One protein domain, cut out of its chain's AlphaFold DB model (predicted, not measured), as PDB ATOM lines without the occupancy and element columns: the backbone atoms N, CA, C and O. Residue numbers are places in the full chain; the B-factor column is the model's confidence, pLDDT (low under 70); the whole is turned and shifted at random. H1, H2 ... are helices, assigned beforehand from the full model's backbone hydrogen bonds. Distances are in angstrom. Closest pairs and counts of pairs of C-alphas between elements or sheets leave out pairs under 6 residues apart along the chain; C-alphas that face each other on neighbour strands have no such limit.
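What this domain is: This is residues 245 to 303 of the 312 residues of the protein "Glycosyltransferase involved in cell wall biosynthesis" of Psychrobacter immobilis (UniProt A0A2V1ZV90). Three helices follow one another in a loose zigzag: H1 and H2 form a helical hairpin splayed open as a V, wide at the link that joins them and narrow where the first turns of H1 meet residues 277 to 281 of H2. At the far end of H2 the chain turns a sharp corner into H3, whose last residues, with the two after them, stick out as an arm, residues 297 to 303. The printed part has 59 residues with three named helices in the order H1, H2, H3 and no named strand, and its class is all helix. It is loose, with a radius of gyration of the C-alphas of 13.7 A, and elongated, spanning 39 by 22 by 14 A.

How they stand to each other: H1, residues 245 to 260, and H2, residues 267 to 287, form a helical hairpin. They touch, with the closest C-alphas, those of Ile 248 and Tyr 277, 6.1 A apart. H1 touches H2 with residues 248 to 251 alone, and H2 touches H1 with residues 277 to 281 alone. Their lines stand at a shallow tilt of 33 degrees, only just short of steep, and they run opposite ways. H3, residues 289 to 301, and H2 only just touch, with 3 pairs of C-alphas within 8 A, and touch only at the corner by their link. The closest C-alphas of these two are those of Gly 283 and Tyr 292, 5.8 A apart. H2 and H3 run opposite ways at a steep tilt of 63 degrees. H1 and H3 are close but not clearly touching, with the closest C-alphas, those of Ser 245 and Glu 289, 7.4 A apart. Their lines are about perpendicular, at 85 degrees. In H1, H2 and H3 every O i to N i+4 pair is within hydrogen-bond range.

Where its parts are: H1 begins at C-alpha 245, at (42.233, -16.618, 16.291), and measures 22.7 A from first to last C-alpha. H2, the longest helix with 21 residues, begins at C-alpha 267, at (60.278, -6.549, 29.333), and measures 30.0 A. H3 has 13 residues, measures 18.3 A and ends at C-alpha 301, at (38.651, -28.331, 34.387).

The domain as a whole: The two C-alphas farthest apart, those of Arg 262 and Leu 302, are 40.8 A apart. Residues 256 to 262, of which 256 to 260 belong to H1, stand free, as do residues 297 to 303, of which 297 to 301 belong to H3. The link from H1 to H2 is short, with 6 residues, and the link from H2 to H3 is tight, with 1 residue. The printed part has no cut. Its mean pLDDT is 92.7, and no printed residue is under 70.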
ATOM      1  N   SER A 245      41.753 -17.345  17.466       88.88
ATOM      2  CA  SER A 245      42.233 -16.618  16.291       88.88
ATOM      3  C   SER A 245      42.166 -15.104  16.502       88.88
ATOM      4  O   SER A 245      43.141 -14.405  16.225       88.88
ATOM      5  N   GLY A 246      41.082 -14.603  17.096       90.06
ATOM      6  CA  GLY A 246      40.926 -13.203  17.479       90.06
ATOM      7  C   GLY A 246      41.942 -12.738  18.516       90.06
ATOM      8  O   GLY A 246      42.518 -11.665  18.361       90.06
ATOM      9  N   ILE A 247      42.244 -13.552  19.530       89.75
ATOM     10  CA  ILE A 247      43.283 -13.261  20.533       89.75
ATOM     11  C   ILE A 247      44.668 -13.167  19.874       89.75
ATOM     12  O   ILE A 247      45.457 -12.280  20.212       89.75
ATOM     13  N   ILE A 248      44.979 -14.074  18.942       92.69
ATOM     14  CA  ILE A 248      46.243 -14.074  18.191       92.69
ATOM     15  C   ILE A 248      46.339 -12.814  17.321       92.69
ATOM     16  O   ILE A 248      47.340 -12.102  17.408       92.69
ATOM     17  N   ALA A 249      45.297 -12.511  16.544       93.94
ATOM     18  CA  ALA A 249      45.242 -11.329  15.687       93.94
ATOM     19  C   ALA A 249      45.309 -10.027  16.505       93.94
ATOM     20  O   ALA A 249      46.121  -9.155  16.210       93.94
ATOM     21  N   SER A 250      44.567  -9.939  17.615       93.88
ATOM     22  CA  SER A 250      44.619  -8.802  18.546       93.88
ATOM     23  C   SER A 250      46.026  -8.576  19.089       93.88
ATOM     24  O   SER A 250      46.466  -7.439  19.235       93.88
ATOM     25  N   TYR A 251      46.760  -9.649  19.402       94.31
ATOM     26  CA  TYR A 251      48.138  -9.536  19.872       94.31
ATOM     27  C   TYR A 251      49.071  -8.960  18.797       94.31
ATOM     28  O   TYR A 251      49.932  -8.134  19.109       94.31
ATOM     29  N   GLU A 252      48.925  -9.393  17.544       94.94
ATOM     30  CA  GLU A 252      49.707  -8.883  16.411       94.94
ATOM     31  C   GLU A 252      49.386  -7.408  16.140       94.94
ATOM     32  O   GLU A 252      50.301  -6.583  16.115       94.94
ATOM     33  N   GLU A 253      48.101  -7.056  16.058       96.38
ATOM     34  CA  GLU A 253      47.659  -5.675  15.857       96.38
ATOM     35  C   GLU A 253      48.092  -4.753  17.005       96.38
ATOM     36  O   GLU A 253      48.625  -3.671  16.755       96.38
ATOM     37  N   LEU A 254      47.958  -5.186  18.269       95.62
ATOM     38  CA  LEU A 254      48.394  -4.389  19.421       95.62
ATOM     39  C   LEU A 254      49.892  -4.108  19.391       95.62
ATOM     40  O   LEU A 254      50.297  -3.020  19.795       95.62
ATOM     41  N   ASN A 255      50.721  -5.049  18.929       94.56
ATOM     42  CA  ASN A 255      52.163  -4.823  18.803       94.56
ATOM     43  C   ASN A 255      52.500  -3.746  17.772       94.56
ATOM     44  O   ASN A 255      53.411  -2.949  18.008       94.56
ATOM     45  N   GLU A 256      51.780  -3.698  16.653       96.19
ATOM     46  CA  GLU A 256      51.964  -2.623  15.680       96.19
ATOM     47  C   GLU A 256      51.381  -1.300  16.193       96.19
ATOM     48  O   GLU A 256      52.039  -0.268  16.058       96.19
ATOM     49  N   ALA A 257      50.236  -1.314  16.885       95.75
ATOM     50  CA  ALA A 257      49.642  -0.125  17.497       95.75
ATOM     51  C   ALA A 257      50.582   0.527  18.526       95.75
ATOM     52  O   ALA A 257      50.941   1.697  18.406       95.75
ATOM     53  N   VAL A 258      51.074  -0.228  19.512       95.19
ATOM     54  CA  VAL A 258      51.992   0.308  20.537       95.19
ATOM     55  C   VAL A 258      53.335   0.754  19.956       95.19
ATOM     56  O   VAL A 258      53.922   1.718  20.445       95.19
ATOM     57  N   LYS A 259      53.813   0.110  18.884       95.25
ATOM     58  CA  LYS A 259      55.005   0.533  18.137       95.25
ATOM     59  C   LYS A 259      54.759   1.844  17.387       95.25
ATOM     60  O   LYS A 259      55.597   2.741  17.483       95.25
ATOM     61  N   LYS A 260      53.615   1.984  16.706       95.69
ATOM     62  CA  LYS A 260      53.176   3.220  16.032       95.69
ATOM     63  C   LYS A 260      53.108   4.389  17.018       95.69
ATOM     64  O   LYS A 260      53.594   5.473  16.712       95.69
ATOM     65  N   LEU A 261      52.626   4.129  18.233       95.00
ATOM     66  CA  LEU A 261      52.528   5.101  19.329       95.00
ATOM     67  C   LEU A 261      53.809   5.261  20.161       95.00
ATOM     68  O   LEU A 261      53.839   6.054  21.099       95.00
ATOM     69  N   ARG A 262      54.884   4.529  19.837       95.81
ATOM     70  CA  ARG A 262      56.174   4.553  20.557       95.81
ATOM     71  C   ARG A 262      56.052   4.247  22.060       95.81
ATOM     72  O   ARG A 262      56.875   4.696  22.863       95.81
ATOM     73  N   ILE A 263      55.063   3.443  22.446       94.38
ATOM     74  CA  ILE A 263      54.837   3.024  23.830       94.38
ATOM     75  C   ILE A 263      55.888   1.980  24.223       94.38
ATOM     76  O   ILE A 263      56.061   0.946  23.574       94.38
ATOM     77  N   LYS A 264      56.599   2.234  25.326       94.38
ATOM     78  CA  LYS A 264      57.614   1.317  25.859       94.38
ATOM     79  C   LYS A 264      56.966   0.250  26.735       94.38
ATOM     80  O   LYS A 264      56.567   0.529  27.861       94.38
ATOM     81  N   ILE A 265      56.914  -0.980  26.234       94.69
ATOM     82  CA  ILE A 265      56.402  -2.132  26.984       94.69
ATOM     83  C   ILE A 265      57.488  -2.652  27.946       94.69
ATOM     84  O   ILE A 265      58.601  -2.943  27.492       94.69
ATOM     85  N   PRO A 266      57.192  -2.844  29.247       95.94
ATOM     86  CA  PRO A 266      58.091  -3.510  30.181       95.94
ATOM     87  C   PRO A 266      58.484  -4.905  29.686       95.94
ATOM     88  O   PRO A 266      57.641  -5.669  29.209       95.94
ATOM     89  N   LEU A 267      59.758  -5.277  29.847       95.50
ATOM     90  CA  LEU A 267      60.278  -6.549  29.333       95.50
ATOM     91  C   LEU A 267      59.490  -7.761  29.859       95.50
ATOM     92  O   LEU A 267      59.181  -8.670  29.094       95.50
ATOM     93  N   SER A 268      59.106  -7.746  31.137       94.31
ATOM     94  CA  SER A 268      58.305  -8.807  31.760       94.31
ATOM     95  C   SER A 268      56.927  -8.973  31.107       94.31
ATOM     96  O   SER A 268      56.497 -10.100  30.856       94.31
ATOM     97  N   VAL A 269      56.259  -7.863  30.780       94.62
ATOM     98  CA  VAL A 269      54.970  -7.848  30.071       94.62
ATOM     99  C   VAL A 269      55.149  -8.393  28.661       94.62
ATOM    100  O   VAL A 269      54.453  -9.332  28.279       94.62
ATOM    101  N   LYS A 270      56.148  -7.886  27.927       94.25
ATOM    102  CA  LYS A 270      56.441  -8.305  26.551       94.25
ATOM    103  C   LYS A 270      56.738  -9.804  26.455       94.25
ATOM    104  O   LYS A 270      56.174 -10.485  25.601       94.25
ATOM    105  N   VAL A 271      57.585 -10.329  27.345       94.62
ATOM    106  CA  VAL A 271      57.946 -11.758  27.388       94.62
ATOM    107  C   VAL A 271      56.724 -12.616  27.719       94.62
ATOM    108  O   VAL A 271      56.443 -13.581  27.010       94.62
ATOM    109  N   LYS A 272      55.942 -12.244  28.742       93.31
ATOM    110  CA  LYS A 272      54.717 -12.969  29.120       93.31
ATOM    111  C   LYS A 272      53.680 -12.978  27.995       93.31
ATOM    112  O   LYS A 272      53.094 -14.027  27.725       93.31
ATOM    113  N   GLY A 273      53.464 -11.836  27.346       92.62
ATOM    114  CA  GLY A 273      52.572 -11.714  26.196       92.62
ATOM    115  C   GLY A 273      53.034 -12.584  25.028       92.62
ATOM    116  O   GLY A 273      52.243 -13.353  24.488       92.62
ATOM    117  N   HIS A 274      54.329 -12.538  24.694       94.88
ATOM    118  CA  HIS A 274      54.889 -13.324  23.593       94.88
ATOM    119  C   HIS A 274      54.794 -14.832  23.824       94.88
ATOM    120  O   HIS A 274      54.415 -15.566  22.916       94.88
ATOM    121  N   MET A 275      55.068 -15.306  25.043       94.50
ATOM    122  CA  MET A 275      54.899 -16.722  25.378       94.50
ATOM    123  C   MET A 275      53.450 -17.181  25.186       94.50
ATOM    124  O   MET A 275      53.220 -18.223  24.578       94.50
ATOM    125  N   ARG A 276      52.469 -16.400  25.663       91.25
ATOM    126  CA  ARG A 276      51.043 -16.723  25.487       91.25
ATOM    127  C   ARG A 276      50.662 -16.792  24.011       91.25
ATOM    128  O   ARG A 276      50.059 -17.776  23.601       91.25
ATOM    129  N   TYR A 277      51.079 -15.801  23.227       94.12
ATOM    130  CA  TYR A 277      50.874 -15.775  21.781       94.12
ATOM    131  C   TYR A 277      51.444 -17.022  21.089       94.12
ATOM    132  O   TYR A 277      50.731 -17.679  20.336       94.12
ATOM    133  N   GLN A 278      52.694 -17.403  21.385       95.38
ATOM    134  CA  GLN A 278      53.310 -18.587  20.775       95.38
ATOM    135  C   GLN A 278      52.589 -19.879  21.163       95.38
ATOM    136  O   GLN A 278      52.355 -20.727  20.305       95.38
ATOM    137  N   VAL A 279      52.199 -20.025  22.433       93.88
ATOM    138  CA  VAL A 279      51.441 -21.194  22.901       93.88
ATOM    139  C   VAL A 279      50.105 -21.306  22.165       93.88
ATOM    140  O   VAL A 279      49.796 -22.380  21.652       93.88
ATOM    141  N   SER A 280      49.350 -20.209  22.049       92.69
ATOM    142  CA  SER A 280      48.083 -20.192  21.309       92.69
ATOM    143  C   SER A 280      48.285 -20.499  19.825       92.69
ATOM    144  O   SER A 280      47.600 -21.358  19.275       92.69
ATOM    145  N   LYS A 281      49.278 -19.869  19.183       94.12
ATOM    146  CA  LYS A 281      49.576 -20.056  17.757       94.12
ATOM    147  C   LYS A 281      49.979 -21.491  17.424       94.12
ATOM    148  O   LYS A 281      49.477 -22.057  16.453       94.12
ATOM    149  N   GLN A 282      50.858 -22.103  18.221       95.44
ATOM    150  CA  GLN A 282      51.232 -23.507  18.018       95.44
ATOM    151  C   GLN A 282      50.074 -24.453  18.353       95.44
ATOM    152  O   GLN A 282      49.887 -25.442  17.651       95.44
ATOM    153  N   GLY A 283      49.270 -24.135  19.370       93.56
ATOM    154  CA  GLY A 283      48.071 -24.895  19.718       93.56
ATOM    155  C   GLY A 283      47.087 -25.007  18.555       93.56
ATOM    156  O   GLY A 283      46.741 -26.117  18.153       93.56
ATOM    157  N   VAL A 284      46.714 -23.871  17.958       93.44
ATOM    158  CA  VAL A 284      45.838 -23.827  16.773       93.44
ATOM    159  C   VAL A 284      46.468 -24.560  15.590       93.44
ATOM    160  O   VAL A 284      45.802 -25.363  14.942       93.44
ATOM    161  N   ARG A 285      47.766 -24.347  15.332       93.94
ATOM    162  CA  ARG A 285      48.486 -25.009  14.232       93.94
ATOM    163  C   ARG A 285      48.474 -26.537  14.350       93.94
ATOM    164  O   ARG A 285      48.373 -27.215  13.333       93.94
ATOM    165  N   LEU A 286      48.630 -27.073  15.560       95.00
ATOM    166  CA  LEU A 286      48.735 -28.514  15.798       95.00
ATOM    167  C   LEU A 286      47.379 -29.217  15.886       95.00
ATOM    168  O   LEU A 286      47.284 -30.389  15.528       95.00
ATOM    169  N   LEU A 287      46.350 -28.536  16.393       91.25
ATOM    170  CA  LEU A 287      45.093 -29.179  16.776       91.25
ATOM    171  C   LEU A 287      43.867 -28.677  16.005       91.25
ATOM    172  O   LEU A 287      42.832 -29.313  16.120       91.25
ATOM    173  N   SER A 288      43.975 -27.628  15.184       92.06
ATOM    174  CA  SER A 288      42.851 -26.753  14.808       92.06
ATOM    175  C   SER A 288      42.316 -25.955  16.001       92.06
ATOM    176  O   SER A 288      42.486 -26.340  17.162       92.06
ATOM    177  N   GLU A 289      41.682 -24.812  15.734       91.19
ATOM    178  CA  GLU A 289      41.138 -23.952  16.790       91.19
ATOM    179  C   GLU A 289      40.085 -24.675  17.635       91.19
ATOM    180  O   GLU A 289      40.166 -24.651  18.862       91.19
ATOM    181  N   GLU A 290      39.175 -25.411  16.994       90.12
ATOM    182  CA  GLU A 290      38.100 -26.139  17.672       90.12
ATOM    183  C   GLU A 290      38.639 -27.157  18.689       90.12
ATOM    184  O   GLU A 290      38.203 -27.194  19.845       90.12
ATOM    185  N   ARG A 291      39.618 -27.988  18.302       91.81
ATOM    186  CA  ARG A 291      40.168 -28.983  19.237       91.81
ATOM    187  C   ARG A 291      41.071 -28.329  20.276       91.81
ATOM    188  O   ARG A 291      41.119 -28.802  21.411       91.81
ATOM    189  N   TYR A 292      41.769 -27.250  19.919       92.81
ATOM    190  CA  TYR A 292      42.611 -26.517  20.859       92.81
ATOM    191  C   TYR A 292      41.786 -25.867  21.977       92.81
ATOM    192  O   TYR A 292      42.131 -26.006  23.150       92.81
ATOM    193  N   VAL A 293      40.656 -25.249  21.636       89.62
ATOM    194  CA  VAL A 293      39.682 -24.710  22.595       89.62
ATOM    195  C   VAL A 293      39.195 -25.792  23.566       89.62
ATOM    196  O   VAL A 293      39.250 -25.595  24.783       89.62
ATOM    197  N   ARG A 294      38.815 -26.976  23.062       90.25
ATOM    198  CA  ARG A 294      38.409 -28.112  23.913       90.25
ATOM    199  C   ARG A 294      39.529 -28.563  24.855       90.25
ATOM    200  O   ARG A 294      39.268 -28.852  26.022       90.25
ATOM    201  N   LEU A 295      40.777 -28.596  24.378       91.19
ATOM    202  CA  LEU A 295      41.940 -28.929  25.206       91.19
ATOM    203  C   LEU A 295      42.166 -27.889  26.314       91.19
ATOM    204  O   LEU A 295      42.426 -28.263  27.457       91.19
ATOM    205  N   LEU A 296      42.065 -26.595  25.996       88.81
ATOM    206  CA  LEU A 296      42.225 -25.522  26.979       88.81
ATOM    207  C   LEU A 296      41.189 -25.621  28.101       88.81
ATOM    208  O   LEU A 296      41.548 -25.501  29.276       88.81
ATOM    209  N   ASP A 297      39.931 -25.878  27.755       87.19
ATOM    210  CA  ASP A 297      38.865 -26.049  28.740       87.19
ATOM    211  C   ASP A 297      39.019 -27.334  29.557       87.19
ATOM    212  O   ASP A 297      38.824 -27.309  30.772       87.19
ATOM    213  N   PHE A 298      39.471 -28.433  28.946       89.38
ATOM    214  CA  PHE A 298      39.819 -29.653  29.678       89.38
ATOM    215  C   PHE A 298      40.918 -29.394  30.724       89.38
ATOM    216  O   PHE A 298      40.768 -29.746  31.893       89.38
ATOM    217  N   VAL A 299      41.998 -28.701  30.339       88.31
ATOM    218  CA  VAL A 299      43.098 -28.338  31.252       88.31
ATOM    219  C   VAL A 299      42.630 -27.389  32.362       88.31
ATOM    220  O   VAL A 299      43.111 -27.485  33.494       88.31
ATOM    221  N   LYS A 300      41.698 -26.470  32.074       83.50
ATOM    222  CA  LYS A 300      41.061 -25.626  33.098       83.50
ATOM    223  C   LYS A 300      40.230 -26.457  34.075       83.50
ATOM    224  O   LYS A 300      40.387 -26.269  35.281       83.50
ATOM    225  N   GLY A 301      39.445 -27.410  33.574       84.69
ATOM    226  CA  GLY A 301      38.651 -28.331  34.387       84.69
ATOM    227  C   GLY A 301      39.507 -29.157  35.350       84.69
ATOM    228  O   GLY A 301      39.193 -29.229  36.535       84.69
ATOM    229  N   LEU A 302      40.664 -29.663  34.898       87.88
ATOM    230  CA  LEU A 302      41.637 -30.349  35.768       87.88
ATOM    231  C   LEU A 302      42.167 -29.470  36.916       87.88
ATOM    232  O   LEU A 302      42.690 -29.983  37.901       87.88
ATOM    233  N   ARG A 303      42.049 -28.143  36.799       86.69
ATOM    234  CA  ARG A 303      42.448 -27.156  37.814       86.69
ATOM    235  C   ARG A 303      41.257 -26.596  38.602       86.69
ATOM    236  O   ARG A 303      41.421 -25.577  39.270       86.69
TER     237      ARG A 303